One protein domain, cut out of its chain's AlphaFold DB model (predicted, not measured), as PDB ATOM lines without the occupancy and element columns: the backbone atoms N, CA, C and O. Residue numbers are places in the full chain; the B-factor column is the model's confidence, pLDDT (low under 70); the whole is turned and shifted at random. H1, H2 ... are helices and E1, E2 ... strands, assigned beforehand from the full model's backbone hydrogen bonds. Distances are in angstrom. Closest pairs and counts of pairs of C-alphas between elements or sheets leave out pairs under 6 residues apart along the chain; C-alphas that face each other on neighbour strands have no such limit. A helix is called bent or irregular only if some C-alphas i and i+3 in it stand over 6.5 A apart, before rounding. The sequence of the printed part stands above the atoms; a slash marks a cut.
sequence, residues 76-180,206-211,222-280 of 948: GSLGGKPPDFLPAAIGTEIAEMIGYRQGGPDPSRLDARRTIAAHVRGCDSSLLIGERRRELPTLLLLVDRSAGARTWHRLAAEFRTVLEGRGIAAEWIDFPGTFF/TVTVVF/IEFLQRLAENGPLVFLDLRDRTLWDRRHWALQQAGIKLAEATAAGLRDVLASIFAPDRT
ATOM      1  N   GLY A  76     -29.396 -13.942 -10.704       82.00
ATOM      2  CA  GLY A  76     -27.929 -13.916 -10.731       82.00
ATOM      3  C   GLY A  76     -27.226 -13.851  -9.367       82.00
ATOM      4  O   GLY A  76     -26.002 -13.955  -9.316       82.00
ATOM      5  N   SER A  77     -27.954 -13.693  -8.254       84.00
ATOM      6  CA  SER A  77     -27.374 -13.781  -6.901       84.00
ATOM      7  C   SER A  77     -27.167 -15.224  -6.419       84.00
ATOM      8  O   SER A  77     -26.399 -15.465  -5.482       84.00
ATOM      9  N   LEU A  78     -27.815 -16.200  -7.066       88.75
ATOM     10  CA  LEU A  78     -27.694 -17.612  -6.715       88.75
ATOM     11  C   LEU A  78     -26.246 -18.088  -6.869       88.75
ATOM     12  O   LEU A  78     -25.555 -17.744  -7.825       88.75
ATOM     13  N   GLY A  79     -25.776 -18.877  -5.903       87.19
ATOM     14  CA  GLY A  79     -24.366 -19.264  -5.779       87.19
ATOM     15  C   GLY A  79     -23.510 -18.300  -4.941       87.19
ATOM     16  O   GLY A  79     -22.405 -18.682  -4.553       87.19
ATOM     17  N   GLY A  80     -24.020 -17.115  -4.586       88.69
ATOM     18  CA  GLY A  80     -23.380 -16.185  -3.650       88.69
ATOM     19  C   GLY A  80     -22.159 -15.450  -4.219       88.69
ATOM     20  O   GLY A  80     -22.078 -15.183  -5.419       88.69
ATOM     21  N   LYS A  81     -21.196 -15.100  -3.350       87.19
ATOM     22  CA  LYS A  81     -19.931 -14.472  -3.775       87.19
ATOM     23  C   LYS A  81     -19.199 -15.422  -4.746       87.19
ATOM     24  O   LYS A  81     -19.036 -16.595  -4.405       87.19
ATOM     25  N   PRO A  82     -18.724 -14.952  -5.917       86.06
ATOM     26  CA  PRO A  82     -17.862 -15.762  -6.772       86.06
ATOM     27  C   PRO A  82     -16.571 -16.154  -6.034       86.06
ATOM     28  O   PRO A  82     -16.079 -15.362  -5.223       86.06
ATOM     29  N   PRO A  83     -16.022 -17.354  -6.299       89.00
ATOM     30  CA  PRO A  83     -14.746 -17.766  -5.731       89.00
ATOM     31  C   PRO A  83     -13.611 -16.905  -6.299       89.00
ATOM     32  O   PRO A  83     -13.628 -16.557  -7.481       89.00
ATOM     33  N   ASP A  84     -12.632 -16.576  -5.457       90.62
ATOM     34  CA  ASP A  84     -11.495 -15.738  -5.843       90.62
ATOM     35  C   ASP A  84     -10.562 -16.517  -6.797       90.62
ATOM     36  O   ASP A  84     -10.220 -17.679  -6.542       90.62
ATOM     37  N   PHE A  85     -10.164 -15.900  -7.915       92.69
ATOM     38  CA  PHE A  85      -9.294 -16.522  -8.928       92.69
ATOM     39  C   PHE A  85      -7.853 -16.703  -8.448       92.69
ATOM     40  O   PHE A  85      -7.170 -17.605  -8.937       92.69
ATOM     41  N   LEU A  86      -7.405 -15.862  -7.513       93.94
ATOM     42  CA  LEU A  86      -6.108 -15.890  -6.853       93.94
ATOM     43  C   LEU A  86      -6.267 -16.215  -5.360       93.94
ATOM     44  O   LEU A  86      -6.477 -15.316  -4.543       93.94
ATOM     45  N   PRO A  87      -6.116 -17.490  -4.960       92.25
ATOM     46  CA  PRO A  87      -6.066 -17.864  -3.552       92.25
ATOM     47  C   PRO A  87      -4.935 -17.127  -2.828       92.25
ATOM     48  O   PRO A  87      -3.812 -17.068  -3.332       92.25
ATOM     49  N   ALA A  88      -5.199 -16.638  -1.613       91.31
ATOM     50  CA  ALA A  88      -4.259 -15.815  -0.841       91.31
ATOM     51  C   ALA A  88      -2.861 -16.446  -0.648       91.31
ATOM     52  O   ALA A  88      -1.862 -15.728  -0.604       91.31
ATOM     53  N   ALA A  89      -2.780 -17.782  -0.586       92.31
ATOM     54  CA  ALA A  89      -1.516 -18.518  -0.523       92.31
ATOM     55  C   ALA A  89      -0.674 -18.365  -1.807       92.31
ATOM     56  O   ALA A  89       0.509 -18.053  -1.721       92.31
ATOM     57  N   ILE A  90      -1.287 -18.506  -2.991       92.44
ATOM     58  CA  ILE A  90      -0.599 -18.304  -4.280       92.44
ATOM     59  C   ILE A  90      -0.304 -16.816  -4.490       92.44
ATOM     60  O   ILE A  90       0.767 -16.470  -4.973       92.44
ATOM     61  N   GLY A  91      -1.210 -15.919  -4.084       92.88
ATOM     62  CA  GLY A  91      -0.948 -14.476  -4.108       92.88
ATOM     63  C   GLY A  91       0.304 -14.108  -3.304       92.88
ATOM     64  O   GLY A  91       1.177 -13.400  -3.800       92.88
ATOM     65  N   THR A  92       0.435 -14.670  -2.101       92.44
ATOM     66  CA  THR A  92       1.641 -14.550  -1.271       92.44
ATOM     67  C   THR A  92       2.884 -15.109  -1.970       92.44
ATOM     68  O   THR A  92       3.877 -14.391  -2.060       92.44
ATOM     69  N   GLU A  93       2.825 -16.326  -2.525       91.75
ATOM     70  CA  GLU A  93       3.942 -16.922  -3.279       91.75
ATOM     71  C   GLU A  93       4.387 -16.018  -4.444       91.75
ATOM     72  O   GLU A  93       5.576 -15.767  -4.617       91.75
ATOM     73  N   ILE A  94       3.440 -15.477  -5.218       92.19
ATOM     74  CA  ILE A  94       3.731 -14.578  -6.342       92.19
ATOM     75  C   ILE A  94       4.396 -13.286  -5.865       92.19
ATOM     76  O   ILE A  94       5.392 -12.871  -6.455       92.19
ATOM     77  N   ALA A  95       3.879 -12.656  -4.807       90.94
ATOM     78  CA  ALA A  95       4.476 -11.440  -4.260       90.94
ATOM     79  C   ALA A  95       5.905 -11.681  -3.743       90.94
ATOM     80  O   ALA A  95       6.778 -10.841  -3.934       90.94
ATOM     81  N   GLU A  96       6.167 -12.846  -3.148       89.31
ATOM     82  CA  GLU A  96       7.493 -13.236  -2.651       89.31
ATOM     83  C   GLU A  96       8.466 -13.639  -3.775       89.31
ATOM     84  O   GLU A  96       9.680 -13.504  -3.612       89.31
ATOM     85  N   MET A  97       7.961 -14.062  -4.941       87.88
ATOM     86  CA  MET A  97       8.776 -14.252  -6.148       87.88
ATOM     87  C   MET A  97       9.216 -12.937  -6.805       87.88
ATOM     88  O   MET A  97      10.217 -12.943  -7.524       87.88
ATOM     89  N   ILE A  98       8.513 -11.819  -6.586       88.06
ATOM     90  CA  ILE A  98       8.850 -10.512  -7.176       88.06
ATOM     91  C   ILE A  98      10.036  -9.901  -6.409       88.06
ATOM     92  O   ILE A  98       9.907  -9.061  -5.521       88.06
ATOM     93  N   GLY A  99      11.228 -10.394  -6.743       79.06
ATOM     94  CA  GLY A  99      12.488 -10.015  -6.113       79.06
ATOM     95  C   GLY A  99      13.164  -8.786  -6.728       79.06
ATOM     96  O   GLY A  99      12.887  -8.366  -7.852       79.06
ATOM     97  N   TYR A 100      14.133  -8.246  -5.989       73.69
ATOM     98  CA  TYR A 100      15.014  -7.178  -6.460       73.69
ATOM     99  C   TYR A 100      15.961  -7.664  -7.565       73.69
ATOM    100  O   TYR A 100      16.656  -8.670  -7.403       73.69
ATOM    101  N   ARG A 101      16.108  -6.869  -8.627       76.75
ATOM    102  CA  ARG A 101      17.194  -7.000  -9.609       76.75
ATOM    103  C   ARG A 101      18.366  -6.091  -9.228       76.75
ATOM    104  O   ARG A 101      18.186  -5.046  -8.608       76.75
ATOM    105  N   GLN A 102      19.581  -6.471  -9.632       70.56
ATOM    106  CA  GLN A 102      20.710  -5.536  -9.674       70.56
ATOM    107  C   GLN A 102      20.577  -4.630 -10.905       70.56
ATOM    108  O   GLN A 102      20.763  -5.093 -12.035       70.56
ATOM    109  N   GLY A 103      20.245  -3.365 -10.666       73.62
ATOM    110  CA  GLY A 103      20.184  -2.304 -11.663       73.62
ATOM    111  C   GLY A 103      21.550  -1.684 -11.959       73.62
ATOM    112  O   GLY A 103      22.595  -2.346 -11.876       73.62
ATOM    113  N   GLY A 104      21.537  -0.400 -12.319       75.75
ATOM    114  CA  GLY A 104      22.751   0.367 -12.614       75.75
ATOM    115  C   GLY A 104      23.676   0.534 -11.394       75.75
ATOM    116  O   GLY A 104      23.228   0.386 -10.253       75.75
ATOM    117  N   PRO A 105      24.975   0.830 -11.599       75.25
ATOM    118  CA  PRO A 105      25.844   1.266 -10.510       75.25
ATOM    119  C   PRO A 105      25.322   2.593  -9.943       75.25
ATOM    120  O   PRO A 105      25.099   3.544 -10.689       75.25
ATOM    121  N   ASP A 106      25.124   2.650  -8.631       79.88
ATOM    122  CA  ASP A 106      24.746   3.860  -7.910       79.88
ATOM    123  C   ASP A 106      26.021   4.674  -7.616       79.88
ATOM    124  O   ASP A 106      26.838   4.241  -6.799       79.88
ATOM    125  N   PRO A 107      26.241   5.838  -8.256       75.19
ATOM    126  CA  PRO A 107      27.450   6.628  -8.030       75.19
ATOM    127  C   PRO A 107      27.515   7.229  -6.617       75.19
ATOM    128  O   PRO A 107      28.585   7.662  -6.197       75.19
ATOM    129  N   SER A 108      26.404   7.243  -5.865       81.06
ATOM    130  CA  SER A 108      26.377   7.702  -4.471       81.06
ATOM    131  C   SER A 108      26.827   6.637  -3.460       81.06
ATOM    132  O   SER A 108      27.048   6.957  -2.291       81.06
ATOM    133  N   ARG A 109      26.989   5.375  -3.888       81.44
ATOM    134  CA  ARG A 109      27.353   4.238  -3.026       81.44
ATOM    135  C   ARG A 109      28.532   3.479  -3.616       81.44
ATOM    136  O   ARG A 109      28.394   2.822  -4.636       81.44
ATOM    137  N   LEU A 110      29.694   3.526  -2.970       88.06
ATOM    138  CA  LEU A 110      30.903   2.867  -3.474       88.06
ATOM    139  C   LEU A 110      30.935   1.366  -3.129       88.06
ATOM    140  O   LEU A 110      30.968   1.006  -1.952       88.06
ATOM    141  N   ASP A 111      31.064   0.487  -4.128       87.56
ATOM    142  CA  ASP A 111      31.494  -0.899  -3.901       87.56
ATOM    143  C   ASP A 111      33.012  -0.898  -3.688       87.56
ATOM    144  O   ASP A 111      33.814  -1.057  -4.617       87.56
ATOM    145  N   ALA A 112      33.416  -0.677  -2.436       87.06
ATOM    146  CA  ALA A 112      34.820  -0.614  -2.051       87.06
ATOM    147  C   ALA A 112      35.582  -1.897  -2.428       87.06
ATOM    148  O   ALA A 112      36.730  -1.821  -2.862       87.06
ATOM    149  N   ARG A 113      34.948  -3.079  -2.343       87.19
ATOM    150  CA  ARG A 113      35.589  -4.354  -2.703       87.19
ATOM    151  C   ARG A 113      35.857  -4.453  -4.200       87.19
ATOM    152  O   ARG A 113      36.970  -4.814  -4.576       87.19
ATOM    153  N   ARG A 114      34.877  -4.142  -5.056       86.00
ATOM    154  CA  ARG A 114      35.082  -4.153  -6.515       86.00
ATOM    155  C   ARG A 114      36.030  -3.054  -6.967       86.00
ATOM    156  O   ARG A 114      36.867  -3.330  -7.818       86.00
ATOM    157  N   THR A 115      35.944  -1.868  -6.371       88.38
ATOM    158  CA  THR A 115      36.857  -0.749  -6.645       88.38
ATOM    159  C   THR A 115      38.304  -1.144  -6.341       88.38
ATOM    160  O   THR A 115      39.147  -1.091  -7.232       88.38
ATOM    161  N   ILE A 116      38.584  -1.663  -5.136       88.50
ATOM    162  CA  ILE A 116      39.918  -2.172  -4.767       88.50
ATOM    163  C   ILE A 116      40.347  -3.315  -5.701       88.50
ATOM    164  O   ILE A 116      41.476  -3.319  -6.185       88.50
ATOM    165  N   ALA A 117      39.461  -4.268  -6.009       88.12
ATOM    166  CA  ALA A 117      39.791  -5.393  -6.883       88.12
ATOM    167  C   ALA A 117      40.087  -4.980  -8.339       88.12
ATOM    168  O   ALA A 117      40.898  -5.633  -8.991       88.12
ATOM    169  N   ALA A 118      39.457  -3.920  -8.855       87.12
ATOM    170  CA  ALA A 118      39.775  -3.345 -10.161       87.12
ATOM    171  C   ALA A 118      41.143  -2.645 -10.136       87.12
ATOM    172  O   ALA A 118      41.981  -2.898 -10.998       87.12
ATOM    173  N   HIS A 119      41.408  -1.859  -9.091       87.81
ATOM    174  CA  HIS A 119      42.689  -1.185  -8.860       87.81
ATOM    175  C   HIS A 119      43.860  -2.187  -8.788       87.81
ATOM    176  O   HIS A 119      44.868  -2.034  -9.473       87.81
ATOM    177  N   VAL A 120      43.695  -3.282  -8.034       89.12
ATOM    178  CA  VAL A 120      44.681  -4.378  -7.913       89.12
ATOM    179  C   VAL A 120      44.911  -5.114  -9.244       89.12
ATOM    180  O   VAL A 120      45.973  -5.695  -9.448       89.12
ATOM    181  N   ARG A 121      43.949  -5.071 -10.175       91.44
ATOM    182  CA  ARG A 121      44.086  -5.612 -11.542       91.44
ATOM    183  C   ARG A 121      44.702  -4.618 -12.536       91.44
ATOM    184  O   ARG A 121      44.761  -4.933 -13.721       91.44
ATOM    185  N   GLY A 122      45.148  -3.445 -12.083       87.19
ATOM    186  CA  GLY A 122      45.744  -2.421 -12.943       87.19
ATOM    187  C   GLY A 122      44.732  -1.614 -13.763       87.19
ATOM    188  O   GLY A 122      45.110  -1.028 -14.774       87.19
ATOM    189  N   CYS A 123      43.454  -1.581 -13.367       86.81
ATOM    190  CA  CYS A 123      42.522  -0.582 -13.893       86.81
ATOM    191  C   CYS A 123      42.918   0.829 -13.416       86.81
ATOM    192  O   CYS A 123      43.588   0.970 -12.393       86.81
ATOM    193  N   ASP A 124      42.479   1.861 -14.147       87.19
ATOM    194  CA  ASP A 124      42.726   3.273 -13.824       87.19
ATOM    195  C   ASP A 124      42.415   3.578 -12.347       87.19
ATOM    196  O   ASP A 124      41.360   3.203 -11.826       87.19
ATOM    197  N   SER A 125      43.334   4.267 -11.668       78.94
ATOM    198  CA  SER A 125      43.221   4.576 -10.246       78.94
ATOM    199  C   SER A 125      42.063   5.523  -9.900       78.94
ATOM    200  O   SER A 125      41.622   5.548  -8.748       78.94
ATOM    201  N   SER A 126      41.534   6.251 -10.889       81.25
ATOM    202  CA  SER A 126      40.335   7.098 -10.798       81.25
ATOM    203  C   SER A 126      39.006   6.328 -10.912       81.25
ATOM    204  O   SER A 126      37.946   6.897 -10.638       81.25
ATOM    205  N   LEU A 127      39.025   5.036 -11.272       82.81
ATOM    206  CA  LEU A 127      37.815   4.248 -11.517       82.81
ATOM    207  C   LEU A 127      37.133   3.807 -10.209       82.81
ATOM    208  O   LEU A 127      37.389   2.724  -9.678       82.81
ATOM    209  N   LEU A 128      36.202   4.626  -9.721       85.94
ATOM    210  CA  LEU A 128      35.295   4.265  -8.631       85.94
ATOM    211  C   LEU A 128      34.142   3.393  -9.156       85.94
ATOM    212  O   LEU A 128      33.378   3.815 -10.025       85.94
ATOM    213  N   ILE A 129      33.987   2.180  -8.618       83.38
ATOM    214  CA  ILE A 129      32.893   1.272  -8.991       83.38
ATOM    215  C   ILE A 129      31.759   1.415  -7.975       83.38
ATOM    216  O   ILE A 129      31.894   1.015  -6.819       83.38
ATOM    217  N   GLY A 130      30.627   1.958  -8.422       85.25
ATOM    218  CA  GLY A 130      29.408   2.036  -7.617       85.25
ATOM    219  C   GLY A 130      28.805   0.658  -7.313       85.25
ATOM    220  O   GLY A 130      28.826  -0.251  -8.152       85.25
ATOM    221  N   GLU A 131      28.235   0.507  -6.120       83.88
ATOM    222  CA  GLU A 131      27.378  -0.620  -5.756       83.88
ATOM    223  C   GLU A 131      26.155  -0.621  -6.680       83.88
ATOM    224  O   GLU A 131      25.577   0.424  -6.972       83.88
ATOM    225  N   ARG A 132      25.746  -1.787  -7.186       79.50
ATOM    226  CA  ARG A 132      24.567  -1.848  -8.056       79.50
ATOM    227  C   ARG A 132      23.303  -1.627  -7.241       79.50
ATOM    228  O   ARG A 132      23.034  -2.386  -6.307       79.50
ATOM    229  N   ARG A 133      22.508  -0.633  -7.638       78.31
ATOM    230  CA  ARG A 133      21.224  -0.334  -7.005       78.31
ATOM    231  C   ARG A 133      20.335  -1.576  -7.055       78.31
ATOM    232  O   ARG A 133      20.267  -2.265  -8.074       78.31
ATOM    233  N   ARG A 134      19.657  -1.877  -5.949       79.19
ATOM    234  CA  ARG A 134      18.597  -2.888  -5.936       79.19
ATOM    235  C   ARG A 134      17.313  -2.225  -6.410       79.19
ATOM    236  O   ARG A 134      16.823  -1.309  -5.754       79.19
ATOM    237  N   GLU A 135      16.800  -2.679  -7.541       79.88
ATOM    238  CA  GLU A 135      15.585  -2.153  -8.161       79.88
ATOM    239  C   GLU A 135      14.476  -3.199  -8.035       79.88
ATOM    240  O   GLU A 135      14.660  -4.359  -8.415       79.88
ATOM    241  N   LEU A 136      13.336  -2.793  -7.471       83.19
ATOM    242  CA  LEU A 136      12.078  -3.523  -7.624       83.19
ATOM    243  C   LEU A 136      11.479  -3.170  -8.989       83.19
ATOM    244  O   LEU A 136      11.661  -2.038  -9.443       83.19
ATOM    245  N   PRO A 137      10.773  -4.105  -9.640       87.31
ATOM    246  CA  PRO A 137      10.069  -3.795 -10.870       87.31
ATOM    247  C   PRO A 137       8.849  -2.914 -10.567       87.31
ATOM    248  O   PRO A 137       8.119  -3.180  -9.610       87.31
ATOM    249  N   THR A 138       8.565  -1.933 -11.424       89.25
ATOM    250  CA  THR A 138       7.198  -1.402 -11.525       89.25
ATOM    251  C   THR A 138       6.373  -2.412 -12.323       89.25
ATOM    252  O   THR A 138       6.767  -2.803 -13.427       89.25
ATOM    253  N   LEU A 139       5.240  -2.863 -11.780       93.69
ATOM    254  CA  LEU A 139       4.311  -3.739 -12.497       93.69
ATOM    255  C   LEU A 139       3.248  -2.906 -13.211       93.69
ATOM    256  O   LEU A 139       2.423  -2.263 -12.570       93.69
ATOM    257  N   LEU A 140       3.248  -2.937 -14.542       95.19
ATOM    258  CA  LEU A 140       2.238  -2.264 -15.353       95.19
ATOM    259  C   LEU A 140       1.114  -3.249 -15.696       95.19
ATOM    260  O   LEU A 140       1.286  -4.138 -16.532       95.19
ATOM    261  N   LEU A 141      -0.033  -3.100 -15.037       96.75
ATOM    262  CA  LEU A 141      -1.216  -3.937 -15.206       96.75
ATOM    263  C   LEU A 141      -2.140  -3.320 -16.264       96.75
ATOM    264  O   LEU A 141      -2.780  -2.294 -16.029       96.75
ATOM    265  N   LEU A 142      -2.234  -3.952 -17.434       96.19
ATOM    266  CA  LEU A 142      -3.173  -3.549 -18.483       96.19
ATOM    267  C   LEU A 142      -4.417  -4.429 -18.425       96.19
ATOM    268  O   LEU A 142      -4.296  -5.654 -18.471       96.19
ATOM    269  N   VAL A 143      -5.609  -3.836 -18.409       95.50
ATOM    270  CA  VAL A 143      -6.865  -4.598 -18.336       95.50
ATOM    271  C   VAL A 143      -7.820  -4.211 -19.458       95.50
ATOM    272  O   VAL A 143      -8.193  -3.050 -19.630       95.50
ATOM    273  N   ASP A 144      -8.255  -5.205 -20.228       93.25
ATOM    274  CA  ASP A 144      -9.200  -5.017 -21.326       93.25
ATOM    275  C   ASP A 144     -10.610  -4.714 -20.786       93.25
ATOM    276  O   ASP A 144     -11.379  -5.610 -20.423       93.25
ATOM    277  N   ARG A 145     -10.999  -3.434 -20.768       85.31
ATOM    278  CA  ARG A 145     -12.329  -2.993 -20.303       85.31
ATOM    279  C   ARG A 145     -13.490  -3.448 -21.184       85.31
ATOM    280  O   ARG A 145     -14.649  -3.240 -20.832       85.31
ATOM    281  N   SER A 146     -13.198  -4.024 -22.349       81.12
ATOM    282  CA  SER A 146     -14.189  -4.532 -23.299       81.12
ATOM    283  C   SER A 146     -14.185  -6.060 -23.433       81.12
ATOM    284  O   SER A 146     -14.976  -6.574 -24.227       81.12
ATOM    285  N   ALA A 147     -13.338  -6.774 -22.682       84.50
ATOM    286  CA  ALA A 147     -13.348  -8.233 -22.618       84.50
ATOM    287  C   ALA A 147     -14.705  -8.735 -22.104       84.50
ATOM    288  O   ALA A 147     -15.236  -8.221 -21.113       84.50
ATOM    289  N   GLY A 148     -15.256  -9.767 -22.748       77.56
ATOM    290  CA  GLY A 148     -16.472 -10.432 -22.276       77.56
ATOM    291  C   GLY A 148     -16.281 -11.080 -20.902       77.56
ATOM    292  O   GLY A 148     -17.225 -11.154 -20.115       77.56
ATOM    293  N   ALA A 149     -15.047 -11.484 -20.590       86.19
ATOM    294  CA  ALA A 149     -14.673 -12.055 -19.305       86.19
ATOM    295  C   ALA A 149     -14.717 -11.075 -18.116       86.19
ATOM    296  O   ALA A 149     -14.920 -11.510 -16.983       86.19
ATOM    297  N   ARG A 150     -14.595  -9.756 -18.339       83.25
ATOM    298  CA  ARG A 150     -14.473  -8.754 -17.258       83.25
ATOM    299  C   ARG A 150     -15.683  -8.685 -16.311       83.25
ATOM    300  O   ARG A 150     -15.571  -8.131 -15.225       83.25
ATOM    301  N   THR A 151     -16.848  -9.224 -16.685       78.69
ATOM    302  CA  THR A 151     -18.017  -9.243 -15.785       78.69
ATOM    303  C   THR A 151     -17.954 -10.331 -14.710       78.69
ATOM    304  O   THR A 151     -18.683 -10.231 -13.727       78.69
ATOM    305  N   TRP A 152     -17.107 -11.353 -14.873       86.06
ATOM    306  CA  TRP A 152     -17.004 -12.490 -13.947       86.06
ATOM    307  C   TRP A 152     -15.572 -12.805 -13.500       86.06
ATOM    308  O   TRP A 152     -15.386 -13.337 -12.408       86.06
ATOM    309  N   HIS A 153     -14.567 -12.458 -14.303       90.19
ATOM    310  CA  HIS A 153     -13.156 -12.703 -14.016       90.19
ATOM    311  C   HIS A 153     -12.538 -11.552 -13.216       90.19
ATOM    312  O   HIS A 153     -12.675 -10.389 -13.597       90.19
ATOM    313  N   ARG A 154     -11.872 -11.871 -12.099       91.62
ATOM    314  CA  ARG A 154     -11.391 -10.885 -11.108       91.62
ATOM    315  C   ARG A 154      -9.883 -10.911 -10.844       91.62
ATOM    316  O   ARG A 154      -9.393 -10.058 -10.109       91.62
ATOM    317  N   LEU A 155      -9.139 -11.812 -11.492       94.88
ATOM    318  CA  LEU A 155      -7.715 -12.054 -11.215       94.88
ATOM    319  C   LEU A 155      -6.851 -10.788 -11.263       94.88
ATOM    320  O   LEU A 155      -5.937 -10.657 -10.461       94.88
ATOM    321  N   ALA A 156      -7.125  -9.862 -12.185       95.62
ATOM    322  CA  ALA A 156      -6.362  -8.620 -12.296       95.62
ATOM    323  C   ALA A 156      -6.490  -7.753 -11.030       95.62
ATOM    324  O   ALA A 156      -5.484  -7.295 -10.492       95.62
ATOM    325  N   ALA A 157      -7.717  -7.573 -10.530       93.56
ATOM    326  CA  ALA A 157      -7.995  -6.801  -9.322       93.56
ATOM    327  C   ALA A 157      -7.467  -7.517  -8.068       93.56
ATOM    328  O   ALA A 157      -6.810  -6.903  -7.236       93.56
ATOM    329  N   GLU A 158      -7.676  -8.832  -7.966       95.12
ATOM    330  CA  GLU A 158      -7.140  -9.649  -6.869       95.12
ATOM    331  C   GLU A 158      -5.603  -9.613  -6.823       95.12
ATOM    332  O   GLU A 158      -5.018  -9.451  -5.752       95.12
ATOM    333  N   PHE A 159      -4.941  -9.700  -7.983       96.44
ATOM    334  CA  PHE A 159      -3.488  -9.583  -8.094       96.44
ATOM    335  C   PHE A 159      -3.003  -8.192  -7.687       96.44
ATOM    336  O   PHE A 159      -2.063  -8.090  -6.901       96.44
ATOM    337  N   ARG A 160      -3.675  -7.123  -8.133       95.50
ATOM    338  CA  ARG A 160      -3.375  -5.754  -7.694       95.50
ATOM    339  C   ARG A 160      -3.456  -5.613  -6.168       95.50
ATOM    340  O   ARG A 160      -2.497  -5.136  -5.572       95.50
ATOM    341  N   THR A 161      -4.532  -6.089  -5.539       93.69
ATOM    342  CA  THR A 161      -4.698  -6.055  -4.073       93.69
ATOM    343  C   THR A 161      -3.568  -6.794  -3.348       93.69
ATOM    344  O   THR A 161      -3.080  -6.333  -2.317       93.69
ATOM    345  N   VAL A 162      -3.110  -7.925  -3.895       95.06
ATOM    346  CA  VAL A 162      -1.964  -8.687  -3.370       95.06
ATOM    347  C   VAL A 162      -0.650  -7.899  -3.471       95.06
ATOM    348  O   VAL A 162       0.137  -7.920  -2.524       95.06
ATOM    349  N   LEU A 163      -0.410  -7.194  -4.584       94.00
ATOM    350  CA  LEU A 163       0.780  -6.354  -4.775       94.00
ATOM    351  C   LEU A 163       0.778  -5.141  -3.836       94.00
ATOM    352  O   LEU A 163       1.766  -4.907  -3.138       94.00
ATOM    353  N   GLU A 164      -0.342  -4.414  -3.772       90.94
ATOM    354  CA  GLU A 164      -0.525  -3.247  -2.900       90.94
ATOM    355  C   GLU A 164      -0.361  -3.638  -1.421       90.94
ATOM    356  O   GLU A 164       0.400  -2.998  -0.694       90.94
ATOM    357  N   GLY A 165      -0.963  -4.756  -0.995       88.94
ATOM    358  CA  GLY A 165      -0.813  -5.310   0.357       88.94
ATOM    359  C   GLY A 165       0.603  -5.792   0.712       88.94
ATOM    360  O   GLY A 165       0.880  -6.065   1.880       88.94
ATOM    361  N   ARG A 166       1.511  -5.885  -0.268       89.62
ATOM    362  CA  ARG A 166       2.937  -6.211  -0.087       89.62
ATOM    363  C   ARG A 166       3.869  -5.042  -0.437       89.62
ATOM    364  O   ARG A 166       5.085  -5.217  -0.422       89.62
ATOM    365  N   GLY A 167       3.326  -3.852  -0.713       87.12
ATOM    366  CA  GLY A 167       4.097  -2.643  -1.021       87.12
ATOM    367  C   GLY A 167       4.796  -2.654  -2.387       87.12
ATOM    368  O   GLY A 167       5.723  -1.873  -2.599       87.12
ATOM    369  N   ILE A 168       4.382  -3.528  -3.310       88.31
ATOM    370  CA  ILE A 168       4.929  -3.585  -4.671       88.31
ATOM    371  C   ILE A 168       4.191  -2.556  -5.534       88.31
ATOM    372  O   ILE A 168       2.964  -2.575  -5.621       88.31
ATOM    373  N   ALA A 169       4.938  -1.661  -6.184       87.81
ATOM    374  CA  ALA A 169       4.367  -0.621  -7.031       87.81
ATOM    375  C   ALA A 169       3.689  -1.225  -8.275       87.81
ATOM    376  O   ALA A 169       4.344  -1.858  -9.108       87.81
ATOM    377  N   ALA A 170       2.381  -0.992  -8.401       91.31
ATOM    378  CA  ALA A 170       1.572  -1.422  -9.532       91.31
ATOM    379  C   ALA A 170       0.842  -0.225 -10.163       91.31
ATOM    380  O   ALA A 170       0.073   0.465  -9.494       91.31
ATOM    381  N   GLU A 171       1.061   0.005 -11.455       92.00
ATOM    382  CA  GLU A 171       0.295   0.965 -12.256       92.00
ATOM    383  C   GLU A 171      -0.827   0.231 -13.001       92.00
ATOM    384  O   GLU A 171      -0.636  -0.895 -13.456       92.00
ATOM    385  N   TRP A 172      -2.004   0.847 -13.136       93.62
ATOM    386  CA  TRP A 172      -3.182   0.227 -13.757       93.62
ATOM    387  C   TRP A 172      -3.680   1.046 -14.950       93.62
ATOM    388  O   TRP A 172      -3.967   2.232 -14.798       93.62
ATOM    389  N   ILE A 173      -3.854   0.407 -16.112       93.38
ATOM    390  CA  ILE A 173      -4.396   1.037 -17.327       93.38
ATOM    391  C   ILE A 173      -5.536   0.190 -17.920       93.38
ATOM    392  O   ILE A 173      -5.343  -0.942 -18.362       93.38
ATOM    393  N   ASP A 174      -6.729   0.781 -17.994       88.88
ATOM    394  CA  ASP A 174      -7.939   0.182 -18.575       88.88
ATOM    395  C   ASP A 174      -8.058   0.489 -20.084       88.88
ATOM    396  O   ASP A 174      -8.443   1.597 -20.463       88.88
ATOM    397  N   PHE A 175      -7.818  -0.486 -20.970       88.75
ATOM    398  CA  PHE A 175      -7.828  -0.277 -22.432       88.75
ATOM    399  C   PHE A 175      -9.026  -0.954 -23.144       88.75
ATOM    400  O   PHE A 175      -9.495  -2.008 -22.718       88.75
ATOM    401  N   PRO A 176      -9.574  -0.404 -24.249       80.38
ATOM    402  CA  PRO A 176     -10.827  -0.864 -24.874       80.38
ATOM    403  C   PRO A 176     -10.678  -2.066 -25.838       80.38
ATOM    404  O   PRO A 176     -11.364  -2.144 -26.867       80.38
ATOM    405  N   GLY A 177      -9.789  -3.011 -25.525       79.62
ATOM    406  CA  GLY A 177      -9.527  -4.229 -26.313       79.62
ATOM    407  C   GLY A 177      -8.750  -4.031 -27.618       79.62
ATOM    408  O   GLY A 177      -8.512  -4.990 -28.343       79.62
ATOM    409  N   THR A 178      -8.378  -2.793 -27.923       85.38
ATOM    410  CA  THR A 178      -7.433  -2.403 -28.973       85.38
ATOM    411  C   THR A 178      -6.772  -1.099 -28.535       85.38
ATOM    412  O   THR A 178      -7.404  -0.271 -27.871       85.38
ATOM    413  N   PHE A 179      -5.510  -0.932 -28.900       87.94
ATOM    414  CA  PHE A 179      -4.660   0.218 -28.612       87.94
ATOM    415  C   PHE A 179      -4.818   1.332 -29.659       87.94
ATOM    416  O   PHE A 179      -4.419   2.475 -29.446       87.94
ATOM    417  N   PHE A 180      -5.498   1.045 -30.771       86.06
ATOM    418  CA  PHE A 180      -5.701   1.997 -31.858       86.06
ATOM    419  C   PHE A 180      -7.184   2.322 -32.072       86.06
ATOM    420  O   PHE A 180      -8.107   1.615 -31.644       86.06
ATOM    421  N   THR A 206      10.599  -2.221 -15.761       89.31
ATOM    422  CA  THR A 206       9.143  -2.443 -15.812       89.31
ATOM    423  C   THR A 206       8.834  -3.863 -16.270       89.31
ATOM    424  O   THR A 206       9.493  -4.391 -17.169       89.31
ATOM    425  N   VAL A 207       7.813  -4.478 -15.674       93.31
ATOM    426  CA  VAL A 207       7.214  -5.735 -16.147       93.31
ATOM    427  C   VAL A 207       5.753  -5.458 -16.484       93.31
ATOM    428  O   VAL A 207       4.993  -4.998 -15.634       93.31
ATOM    429  N   THR A 208       5.359  -5.712 -17.730       95.69
ATOM    430  CA  THR A 208       3.996  -5.435 -18.210       95.69
ATOM    431  C   THR A 208       3.167  -6.715 -18.180       95.69
ATOM    432  O   THR A 208       3.571  -7.723 -18.758       95.69
ATOM    433  N   VAL A 209       2.004  -6.685 -17.528       97.31
ATOM    434  CA  VAL A 209       1.078  -7.823 -17.420       97.31
ATOM    435  C   VAL A 209      -0.269  -7.430 -18.018       97.31
ATOM    436  O   VAL A 209      -0.960  -6.548 -17.512       97.31
ATOM    437  N   VAL A 210      -0.644  -8.092 -19.110       97.25
ATOM    438  CA  VAL A 210      -1.844  -7.788 -19.894       97.25
ATOM    439  C   VAL A 210      -2.929  -8.819 -19.617       97.25
ATOM    440  O   VAL A 210      -2.786  -9.981 -19.984       97.25
ATOM    441  N   PHE A 211      -4.034  -8.391 -19.017       97.38
ATOM    442  CA  PHE A 211      -5.247  -9.183 -18.830       97.38
ATOM    443  C   PHE A 211      -6.249  -8.826 -19.931       97.38
ATOM    444  O   PHE A 211      -6.839  -7.740 -19.925       97.38
ATOM    445  N   ILE A 222      -0.676  -6.240 -31.833       93.19
ATOM    446  CA  ILE A 222       0.393  -7.221 -31.583       93.19
ATOM    447  C   ILE A 222       1.766  -6.614 -31.893       93.19
ATOM    448  O   ILE A 222       2.673  -6.726 -31.075       93.19
ATOM    449  N   GLU A 223       1.904  -5.918 -33.025       93.75
ATOM    450  CA  GLU A 223       3.125  -5.181 -33.390       93.75
ATOM    451  C   GLU A 223       3.462  -4.104 -32.343       93.75
ATOM    452  O   GLU A 223       4.626  -3.893 -32.015       93.75
ATOM    453  N   PHE A 224       2.453  -3.460 -31.751       94.31
ATOM    454  CA  PHE A 224       2.650  -2.510 -30.660       94.31
ATOM    455  C   PHE A 224       3.113  -3.179 -29.356       94.31
ATOM    456  O   PHE A 224       4.103  -2.736 -28.774       94.31
ATOM    457  N   LEU A 225       2.464  -4.270 -28.931       94.69
ATOM    458  CA  LEU A 225       2.902  -5.054 -27.767       94.69
ATOM    459  C   LEU A 225       4.325  -5.611 -27.950       94.69
ATOM    460  O   LEU A 225       5.082  -5.662 -26.985       94.69
ATOM    461  N   GLN A 226       4.720  -5.963 -29.177       94.62
ATOM    462  CA  GLN A 226       6.087  -6.385 -29.492       94.62
ATOM    463  C   GLN A 226       7.114  -5.282 -29.182       94.62
ATOM    464  O   GLN A 226       8.083  -5.546 -28.477       94.62
ATOM    465  N   ARG A 227       6.874  -4.032 -29.611       92.44
ATOM    466  CA  ARG A 227       7.761  -2.888 -29.289       92.44
ATOM    467  C   ARG A 227       7.853  -2.608 -27.787       92.44
ATOM    468  O   ARG A 227       8.876  -2.143 -27.293       92.44
ATOM    469  N   LEU A 228       6.790  -2.882 -27.033       90.19
ATOM    470  CA  LEU A 228       6.814  -2.748 -25.574       90.19
ATOM    471  C   LEU A 228       7.643  -3.866 -24.924       90.19
ATOM    472  O   LEU A 228       8.397  -3.596 -23.991       90.19
ATOM    473  N   ALA A 229       7.581  -5.088 -25.463       90.50
ATOM    474  CA  ALA A 229       8.399  -6.217 -25.019       90.50
ATOM    475  C   ALA A 229       9.915  -6.018 -25.261       90.50
ATOM    476  O   ALA A 229      10.728  -6.632 -24.573       90.50
ATOM    477  N   GLU A 230      10.314  -5.128 -26.179       88.56
ATOM    478  CA  GLU A 230      11.721  -4.716 -26.364       88.56
ATOM    479  C   GLU A 230      12.274  -3.930 -25.159       88.56
ATOM    480  O   GLU A 230      13.479  -3.939 -24.915       88.56
ATOM    481  N   ASN A 231      11.403  -3.276 -24.380       85.12
ATOM    482  CA  ASN A 231      11.782  -2.421 -23.249       85.12
ATOM    483  C   ASN A 231      11.700  -3.138 -21.885       85.12
ATOM    484  O   ASN A 231      12.278  -2.678 -20.900       85.12
ATOM    485  N   GLY A 232      11.023  -4.287 -21.807       87.94
ATOM    486  CA  GLY A 232      10.924  -5.086 -20.587       87.94
ATOM    487  C   GLY A 232      10.063  -6.342 -20.762       87.94
ATOM    488  O   GLY A 232       9.367  -6.476 -21.767       87.94
ATOM    489  N   PRO A 233      10.082  -7.286 -19.801       91.75
ATOM    490  CA  PRO A 233       9.276  -8.500 -19.889       91.75
ATOM    491  C   PRO A 233       7.780  -8.184 -20.023       91.75
ATOM    492  O   PRO A 233       7.210  -7.490 -19.176       91.75
ATOM    493  N   LEU A 234       7.145  -8.731 -21.064       95.19
ATOM    494  CA  LEU A 234       5.708  -8.608 -21.301       95.19
ATOM    495  C   LEU A 234       5.027  -9.975 -21.193       95.19
ATOM    496  O   LEU A 234       5.403 -10.945 -21.859       95.19
ATOM    497  N   VAL A 235       4.008 -10.023 -20.342       95.75
ATOM    498  CA  VAL A 235       3.144 -11.173 -20.089       95.75
ATOM    499  C   VAL A 235       1.757 -10.883 -20.652       95.75
ATOM    500  O   VAL A 235       1.183  -9.837 -20.362       95.75
ATOM    501  N   PHE A 236       1.188 -11.826 -21.397       96.38
ATOM    502  CA  PHE A 236      -0.218 -11.814 -21.785       96.38
ATOM    503  C   PHE A 236      -0.956 -12.967 -21.097       96.38
ATOM    504  O   PHE A 236      -0.608 -14.137 -21.262       96.38
ATOM    505  N   LEU A 237      -1.988 -12.626 -20.331       96.44
ATOM    506  CA  LEU A 237      -2.886 -13.545 -19.646       96.44
ATOM    507  C   LEU A 237      -4.233 -13.507 -20.363       96.44
ATOM    508  O   LEU A 237      -5.011 -12.565 -20.187       96.44
ATOM    509  N   ASP A 238      -4.502 -14.518 -21.195       94.81
ATOM    510  CA  ASP A 238      -5.787 -14.572 -21.889       94.81
ATOM    511  C   ASP A 238      -6.896 -14.967 -20.910       94.81
ATOM    512  O   ASP A 238      -6.812 -15.985 -20.217       94.81
ATOM    513  N   LEU A 239      -7.947 -14.151 -20.870       94.31
ATOM    514  CA  LEU A 239      -9.124 -14.337 -20.021       94.31
ATOM    515  C   LEU A 239     -10.046 -15.475 -20.505       94.31
ATOM    516  O   LEU A 239     -11.110 -15.706 -19.925       94.31
ATOM    517  N   ARG A 240      -9.662 -16.180 -21.574       91.06
ATOM    518  CA  ARG A 240     -10.372 -17.331 -22.128       91.06
ATOM    519  C   ARG A 240      -9.500 -18.575 -22.087       91.06
ATOM    520  O   ARG A 240      -8.285 -18.539 -22.277       91.06
ATOM    521  N   ASP A 241     -10.190 -19.686 -21.899       88.88
ATOM    522  CA  ASP A 241      -9.635 -21.025 -21.877       88.88
ATOM    523  C   ASP A 241      -8.874 -21.352 -23.169       88.88
ATOM    524  O   ASP A 241      -9.276 -20.972 -24.274       88.88
ATOM    525  N   ARG A 242      -7.789 -22.111 -23.028       85.25
ATOM    526  CA  ARG A 242      -6.860 -22.478 -24.097       85.25
ATOM    527  C   ARG A 242      -7.496 -23.203 -25.286       85.25
ATOM    528  O   ARG A 242      -6.959 -23.140 -26.391       85.25
ATOM    529  N   THR A 243      -8.657 -23.838 -25.118       81.94
ATOM    530  CA  THR A 243      -9.428 -24.415 -26.239       81.94
ATOM    531  C   THR A 243     -10.009 -23.360 -27.196       81.94
ATOM    532  O   THR A 243     -10.325 -23.685 -28.342       81.94
ATOM    533  N   LEU A 244     -10.111 -22.101 -26.753       83.44
ATOM    534  CA  LEU A 244     -10.610 -20.943 -27.507       83.44
ATOM    535  C   LEU A 244      -9.486 -20.062 -28.082       83.44
ATOM    536  O   LEU A 244      -9.751 -18.978 -28.618       83.44
ATOM    537  N   TRP A 245      -8.228 -20.476 -27.935       86.75
ATOM    538  CA  TRP A 245      -7.089 -19.738 -28.472       86.75
ATOM    539  C   TRP A 245      -7.053 -19.836 -30.005       86.75
ATOM    540  O   TRP A 245      -7.449 -20.841 -30.588       86.75
ATOM    541  N   ASP A 246      -6.613 -18.762 -30.660       81.81
ATOM    542  CA  ASP A 246      -6.579 -18.594 -32.119       81.81
ATOM    543  C   ASP A 246      -5.165 -18.229 -32.624       81.81
ATOM    544  O   ASP A 246      -4.229 -18.050 -31.843       81.81
ATOM    545  N   ARG A 247      -5.005 -18.039 -33.941       82.38
ATOM    546  CA  ARG A 247      -3.720 -17.673 -34.574       82.38
ATOM    547  C   ARG A 247      -3.008 -16.439 -33.986       82.38
ATOM    548  O   ARG A 247      -1.810 -16.286 -34.199       82.38
ATOM    549  N   ARG A 248      -3.703 -15.546 -33.267       87.81
ATOM    550  CA  ARG A 248      -3.087 -14.356 -32.647       87.81
ATOM    551  C   ARG A 248      -2.275 -14.696 -31.402       87.81
ATOM    552  O   ARG A 248      -1.336 -13.984 -31.084       87.81
ATOM    553  N   HIS A 249      -2.571 -15.824 -30.770       89.19
ATOM    554  CA  HIS A 249      -1.855 -16.336 -29.606       89.19
ATOM    555  C   HIS A 249      -0.467 -16.827 -30.027       89.19
ATOM    556  O   HIS A 249       0.528 -16.501 -29.388       89.19
ATOM    557  N   TRP A 250      -0.395 -17.498 -31.184       85.88
ATOM    558  CA  TRP A 250       0.867 -17.815 -31.852       85.88
ATOM    559  C   TRP A 250       1.657 -16.548 -32.203       85.88
ATOM    560  O   TRP A 250       2.846 -16.476 -31.920       85.88
ATOM    561  N   ALA A 251       1.004 -15.526 -32.768       88.75
ATOM    562  CA  ALA A 251       1.668 -14.267 -33.118       88.75
ATOM    563  C   ALA A 251       2.230 -13.514 -31.894       88.75
ATOM    564  O   ALA A 251       3.341 -13.001 -31.975       88.75
ATOM    565  N   LEU A 252       1.524 -13.504 -30.753       91.25
ATOM    566  CA  LEU A 252       2.061 -12.994 -29.482       91.25
ATOM    567  C   LEU A 252       3.316 -13.780 -29.056       91.25
ATOM    568  O   LEU A 252       4.342 -13.181 -28.751       91.25
ATOM    569  N   GLN A 253       3.267 -15.114 -29.103       89.12
ATOM    570  CA  GLN A 253       4.404 -15.956 -28.717       89.12
ATOM    571  C   GLN A 253       5.628 -15.748 -29.634       89.12
ATOM    572  O   GLN A 253       6.754 -15.674 -29.150       89.12
ATOM    573  N   GLN A 254       5.413 -15.580 -30.946       88.62
ATOM    574  CA  GLN A 254       6.464 -15.240 -31.918       88.62
ATOM    575  C   GLN A 254       7.045 -13.831 -31.710       88.62
ATOM    576  O   GLN A 254       8.215 -13.607 -31.999       88.62
ATOM    577  N   ALA A 255       6.265 -12.899 -31.155       89.56
ATOM    578  CA  ALA A 255       6.729 -11.579 -30.727       89.56
ATOM    579  C   ALA A 255       7.517 -11.601 -29.395       89.56
ATOM    580  O   ALA A 255       7.804 -10.545 -28.836       89.56
ATOM    581  N   GLY A 256       7.846 -12.783 -28.855       88.88
ATOM    582  CA  GLY A 256       8.572 -12.942 -27.588       88.88
ATOM    583  C   GLY A 256       7.717 -12.743 -26.330       88.88
ATOM    584  O   GLY A 256       8.235 -12.836 -25.215       88.88
ATOM    585  N   ILE A 257       6.412 -12.501 -26.485       93.31
ATOM    586  CA  ILE A 257       5.487 -12.243 -25.379       93.31
ATOM    587  C   ILE A 257       5.168 -13.558 -24.664       93.31
ATOM    588  O   ILE A 257       4.775 -14.552 -25.282       93.31
ATOM    589  N   LYS A 258       5.308 -13.565 -23.335       92.56
ATOM    590  CA  LYS A 258       5.012 -14.741 -22.512       92.56
ATOM    591  C   LYS A 258       3.497 -14.898 -22.371       92.56
ATOM    592  O   LYS A 258       2.848 -14.059 -21.757       92.56
ATOM    593  N   LEU A 259       2.937 -15.961 -22.942       91.50
ATOM    594  CA  LEU A 259       1.496 -16.223 -22.953       91.50
ATOM    595  C   LEU A 259       1.111 -17.300 -21.930       91.50
ATOM    596  O   LEU A 259       1.678 -18.393 -21.948       91.50
ATOM    597  N   ALA A 260       0.094 -17.029 -21.113       91.81
ATOM    598  CA  ALA A 260      -0.553 -18.026 -20.262       91.81
ATOM    599  C   ALA A 260      -2.076 -17.799 -20.172       91.81
ATOM    600  O   ALA A 260      -2.610 -16.784 -20.621       91.81
ATOM    601  N   GLU A 261      -2.789 -18.769 -19.604       92.31
ATOM    602  CA  GLU A 261      -4.185 -18.592 -19.195       92.31
ATOM    603  C   GLU A 261      -4.257 -17.677 -17.967       92.31
ATOM    604  O   GLU A 261      -3.447 -17.808 -17.047       92.31
ATOM    605  N   ALA A 262      -5.255 -16.794 -17.906       94.75
ATOM    606  CA  ALA A 262      -5.535 -15.963 -16.738       94.75
ATOM    607  C   ALA A 262      -6.109 -16.796 -15.569       94.75
ATOM    608  O   ALA A 262      -7.289 -16.718 -15.230       94.75
ATOM    609  N   THR A 263      -5.263 -17.608 -14.945       93.00
ATOM    610  CA  THR A 263      -5.540 -18.378 -13.722       93.00
ATOM    611  C   THR A 263      -4.435 -18.122 -12.698       93.00
ATOM    612  O   THR A 263      -3.351 -17.673 -13.070       93.00
ATOM    613  N   ALA A 264      -4.664 -18.451 -11.421       92.00
ATOM    614  CA  ALA A 264      -3.613 -18.408 -10.399       92.00
ATOM    615  C   ALA A 264      -2.342 -19.161 -10.826       92.00
ATOM    616  O   ALA A 264      -1.247 -18.621 -10.712       92.00
ATOM    617  N   ALA A 265      -2.489 -20.375 -11.373       89.75
ATOM    618  CA  ALA A 265      -1.367 -21.177 -11.858       89.75
ATOM    619  C   ALA A 265      -0.662 -20.522 -13.059       89.75
ATOM    620  O   ALA A 265       0.556 -20.384 -13.047       89.75
ATOM    621  N   GLY A 266      -1.417 -20.045 -14.058       90.50
ATOM    622  CA  GLY A 266      -0.847 -19.387 -15.238       90.50
ATOM    623  C   GLY A 266      -0.087 -18.099 -14.907       90.50
ATOM    624  O   GLY A 266       1.028 -17.910 -15.390       90.50
ATOM    625  N   LEU A 267      -0.643 -17.255 -14.029       93.75
ATOM    626  CA  LEU A 267       0.014 -16.055 -13.496       93.75
ATOM    627  C   LEU A 267       1.277 -16.417 -12.695       93.75
ATOM    628  O   LEU A 267       2.331 -15.813 -12.895       93.75
ATOM    629  N   ARG A 268       1.190 -17.421 -11.817       92.31
ATOM    630  CA  ARG A 268       2.308 -17.897 -10.995       92.31
ATOM    631  C   ARG A 268       3.454 -18.411 -11.861       92.31
ATOM    632  O   ARG A 268       4.580 -17.948 -11.706       92.31
ATOM    633  N   ASP A 269       3.181 -19.325 -12.786       88.56
ATOM    634  CA  ASP A 269       4.209 -19.979 -13.599       88.56
ATOM    635  C   ASP A 269       4.865 -19.006 -14.592       88.56
ATOM    636  O   ASP A 269       6.080 -19.057 -14.804       88.56
ATOM    637  N   VAL A 270       4.099 -18.069 -15.166       91.00
ATOM    638  CA  VAL A 270       4.659 -17.090 -16.106       91.00
ATOM    639  C   VAL A 270       5.529 -16.044 -15.403       91.00
ATOM    640  O   VAL A 270       6.607 -15.729 -15.909       91.00
ATOM    641  N   LEU A 271       5.141 -15.571 -14.212       91.88
ATOM    642  CA  LEU A 271       5.980 -14.679 -13.406       91.88
ATOM    643  C   LEU A 271       7.206 -15.418 -12.848       91.88
ATOM    644  O   LEU A 271       8.310 -14.873 -12.884       91.88
ATOM    645  N   ALA A 272       7.066 -16.683 -12.440       88.75
ATOM    646  CA  ALA A 272       8.201 -17.521 -12.054       88.75
ATOM    647  C   ALA A 272       9.228 -17.665 -13.195       88.75
ATOM    648  O   ALA A 272      10.428 -17.615 -12.937       88.75
ATOM    649  N   SER A 273       8.789 -17.733 -14.459       86.75
ATOM    650  CA  SER A 273       9.700 -17.758 -15.618       86.75
ATOM    651  C   SER A 273      10.485 -16.451 -15.845       86.75
ATOM    652  O   SER A 273      11.495 -16.463 -16.547       86.75
ATOM    653  N   ILE A 274      10.035 -15.335 -15.257       88.12
ATOM    654  CA  ILE A 274      10.676 -14.012 -15.347       88.12
ATOM    655  C   ILE A 274      11.608 -13.775 -14.153       88.12
ATOM    656  O   ILE A 274      12.735 -13.320 -14.340       88.12
ATOM    657  N   PHE A 275      11.153 -14.084 -12.935       87.19
ATOM    658  CA  PHE A 275      11.878 -13.774 -11.696       87.19
ATOM    659  C   PHE A 275      12.698 -14.945 -11.124       87.19
ATOM    660  O   PHE A 275      13.632 -14.718 -10.357       87.19
ATOM    661  N   ALA A 276      12.388 -16.189 -11.501       80.38
ATOM    662  CA  ALA A 276      13.046 -17.407 -11.019       80.38
ATOM    663  C   ALA A 276      13.299 -18.440 -12.151       80.38
ATOM    664  O   ALA A 276      12.894 -19.605 -12.028       80.38
ATOM    665  N   PRO A 277      13.983 -18.053 -13.252       72.25
ATOM    666  CA  PRO A 277      14.166 -18.911 -14.429       72.25
ATOM    667  C   PRO A 277      14.875 -20.236 -14.107       72.25
ATOM    668  O   PRO A 277      14.455 -21.286 -14.583       72.25
ATOM    669  N   ASP A 278      15.872 -20.229 -13.215       69.75
ATOM    670  CA  ASP A 278      16.629 -21.436 -12.834       69.75
ATOM    671  C   ASP A 278      15.785 -22.490 -12.091       69.75
ATOM    672  O   ASP A 278      16.181 -23.651 -11.979       69.75
ATOM    673  N   ARG A 279      14.620 -22.096 -11.555       59.00
ATOM    674  CA  ARG A 279      13.712 -22.976 -10.799       59.00
ATOM    675  C   ARG A 279      12.567 -23.531 -11.641       59.00
ATOM    676  O   ARG A 279      11.837 -24.396 -11.159       59.00
ATOM    677  N   THR A 280      12.382 -23.049 -12.870       52.94
ATOM    678  CA  THR A 280      11.223 -23.394 -13.700       52.94
ATOM    679  C   THR A 280      11.636 -24.012 -15.028       52.94
ATOM    680  O   THR A 280      12.213 -23.380 -15.908       52.94
TER     681      THR A 280
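AT A GLANCE: This is residues 76 to 180, 206 to 211 and 222 to 280 of the 948 residues of an uncharacterized protein of Mesorhizobium sp. B2-4-17 (UniProt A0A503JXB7). Picture a strongly twisted parallel sheet of five strands as the core, with H4 and H7 packed on one face and H5 and H6 on the other, while H1 packs on H4 and H7. From this body a thin two-stranded arm, E1 and E2, reaches out to H2 at its far end, and at the opposite end of the long axis residues 76 to 81 stick out as a free tail. The 170 printed residues hold seven named helices and seven named strands, in the order H1 E1 H2 E2 E3 H3 H4 E4 E5 H5 E6 H6 E7 H7, of mixed class. The main sheet runs E4 E3 E5 E6 E7, all parallel; E1 and E2 are antiparallel. The whole is loose, with a radius of gyration of the C-alphas of 20.2 A, and spans 72 by 34 by 29 A, the arm and tail making the length.

IN THESE COORDINATES: Start at residues 76 to 87, which hold no named element, and find C-alpha 88 at (-4.259, -15.815, -0.841), where H1, residues 88 to 97, begins its 14.2 A. E1, residues 101 to 110, spans 18.0 A and bends by 100 degrees at residue 107. H2 is residues 112 to 120; find C-alpha 120 far out at (44.681, -4.378, -7.913). E2, residues 130 to 135, leads back over 14.5 A and runs on into E3, residues 138 to 144, 19.4 A long, across a break of 2 residues at 29 degrees. H3, residues 148 to 151, is only just irregular: C-alphas 148 and 151 are 6.8 A apart. Next come H4, residues 155 to 164, 14.1 A; E4, residues 170 to 175, 16.0 A; E5, residues 206 to 211, 16.2 A; H5, residues 222 to 229; E6, residues 234 to 238; H6, residues 247 to 254; and E7, residues 258 to 261. H7, residues 264 to 275, runs 16.2 A to C-alpha 275 at (11.878, -13.774, -11.696).

HOW THE PARTS SIT: Look first at the sheet, whose edge strands are E4 and E7. Within hydrogen-bond range across the neighbour strands are N 171 and O 139 between E4 and E3 at 2.9 A, N 209 and O 140 between E3 and E5 at 2.8 A, N 235 and O 208 between E5 and E6 at 2.8 A, and N 236 and O 258 between E6 and E7 at 2.8 A. E3, H3 H4, E4 and E6, H6, E7 are strand-helix-strand units, two parallel neighbour strands with helix between, each with a right-handed crossover. H7 lies over E6 and E7 at a height over the sheet of 8.8 A, and H4 is on the same face at 9.3 A. H5, at 10.2 A, and H6, at 9.7 A, are on the opposite face; they only just touch, with 3 pairs of C-alphas within 8 A, the closest being Ile 222 and Leu 252 at 6.4 A. H3 only grazes the sheet with residues 149 to 150. H1 is not on the sheet. It touches H7 at a shallow tilt of 10 degrees, the same way, closest at C-alphas 94 and 268, 5.9 A. It touches H4 at a steep tilt of 61 degrees, closest at C-alphas 91 and 162, 5.9 A. In the arm, N 103 and O 133 are 2.8 A apart, within hydrogen-bond range; H2 and E2 are near each other, while H2 and H1 are apart. In H1, H2, H4, H5 and H6 every O i to N i+4 pair is within hydrogen-bond range, in H7 7 of 8, and H3 is too short for such a pair.

THE WHOLE: The farthest C-alphas, those of Leu 78 and Gly 122, are 75.3 A apart. Residues 181 to 205 are not printed, with 22.3 A between C-alphas 180 and 206; residues 212 to 221 are not printed, with 14.1 A between C-alphas 211 and 222. Of the links that are printed whole, H2 to E2 and E6 to H6 are short and the others tight. Mean pLDDT of the printed part is 87.9; residues 278 to 280 are under 70.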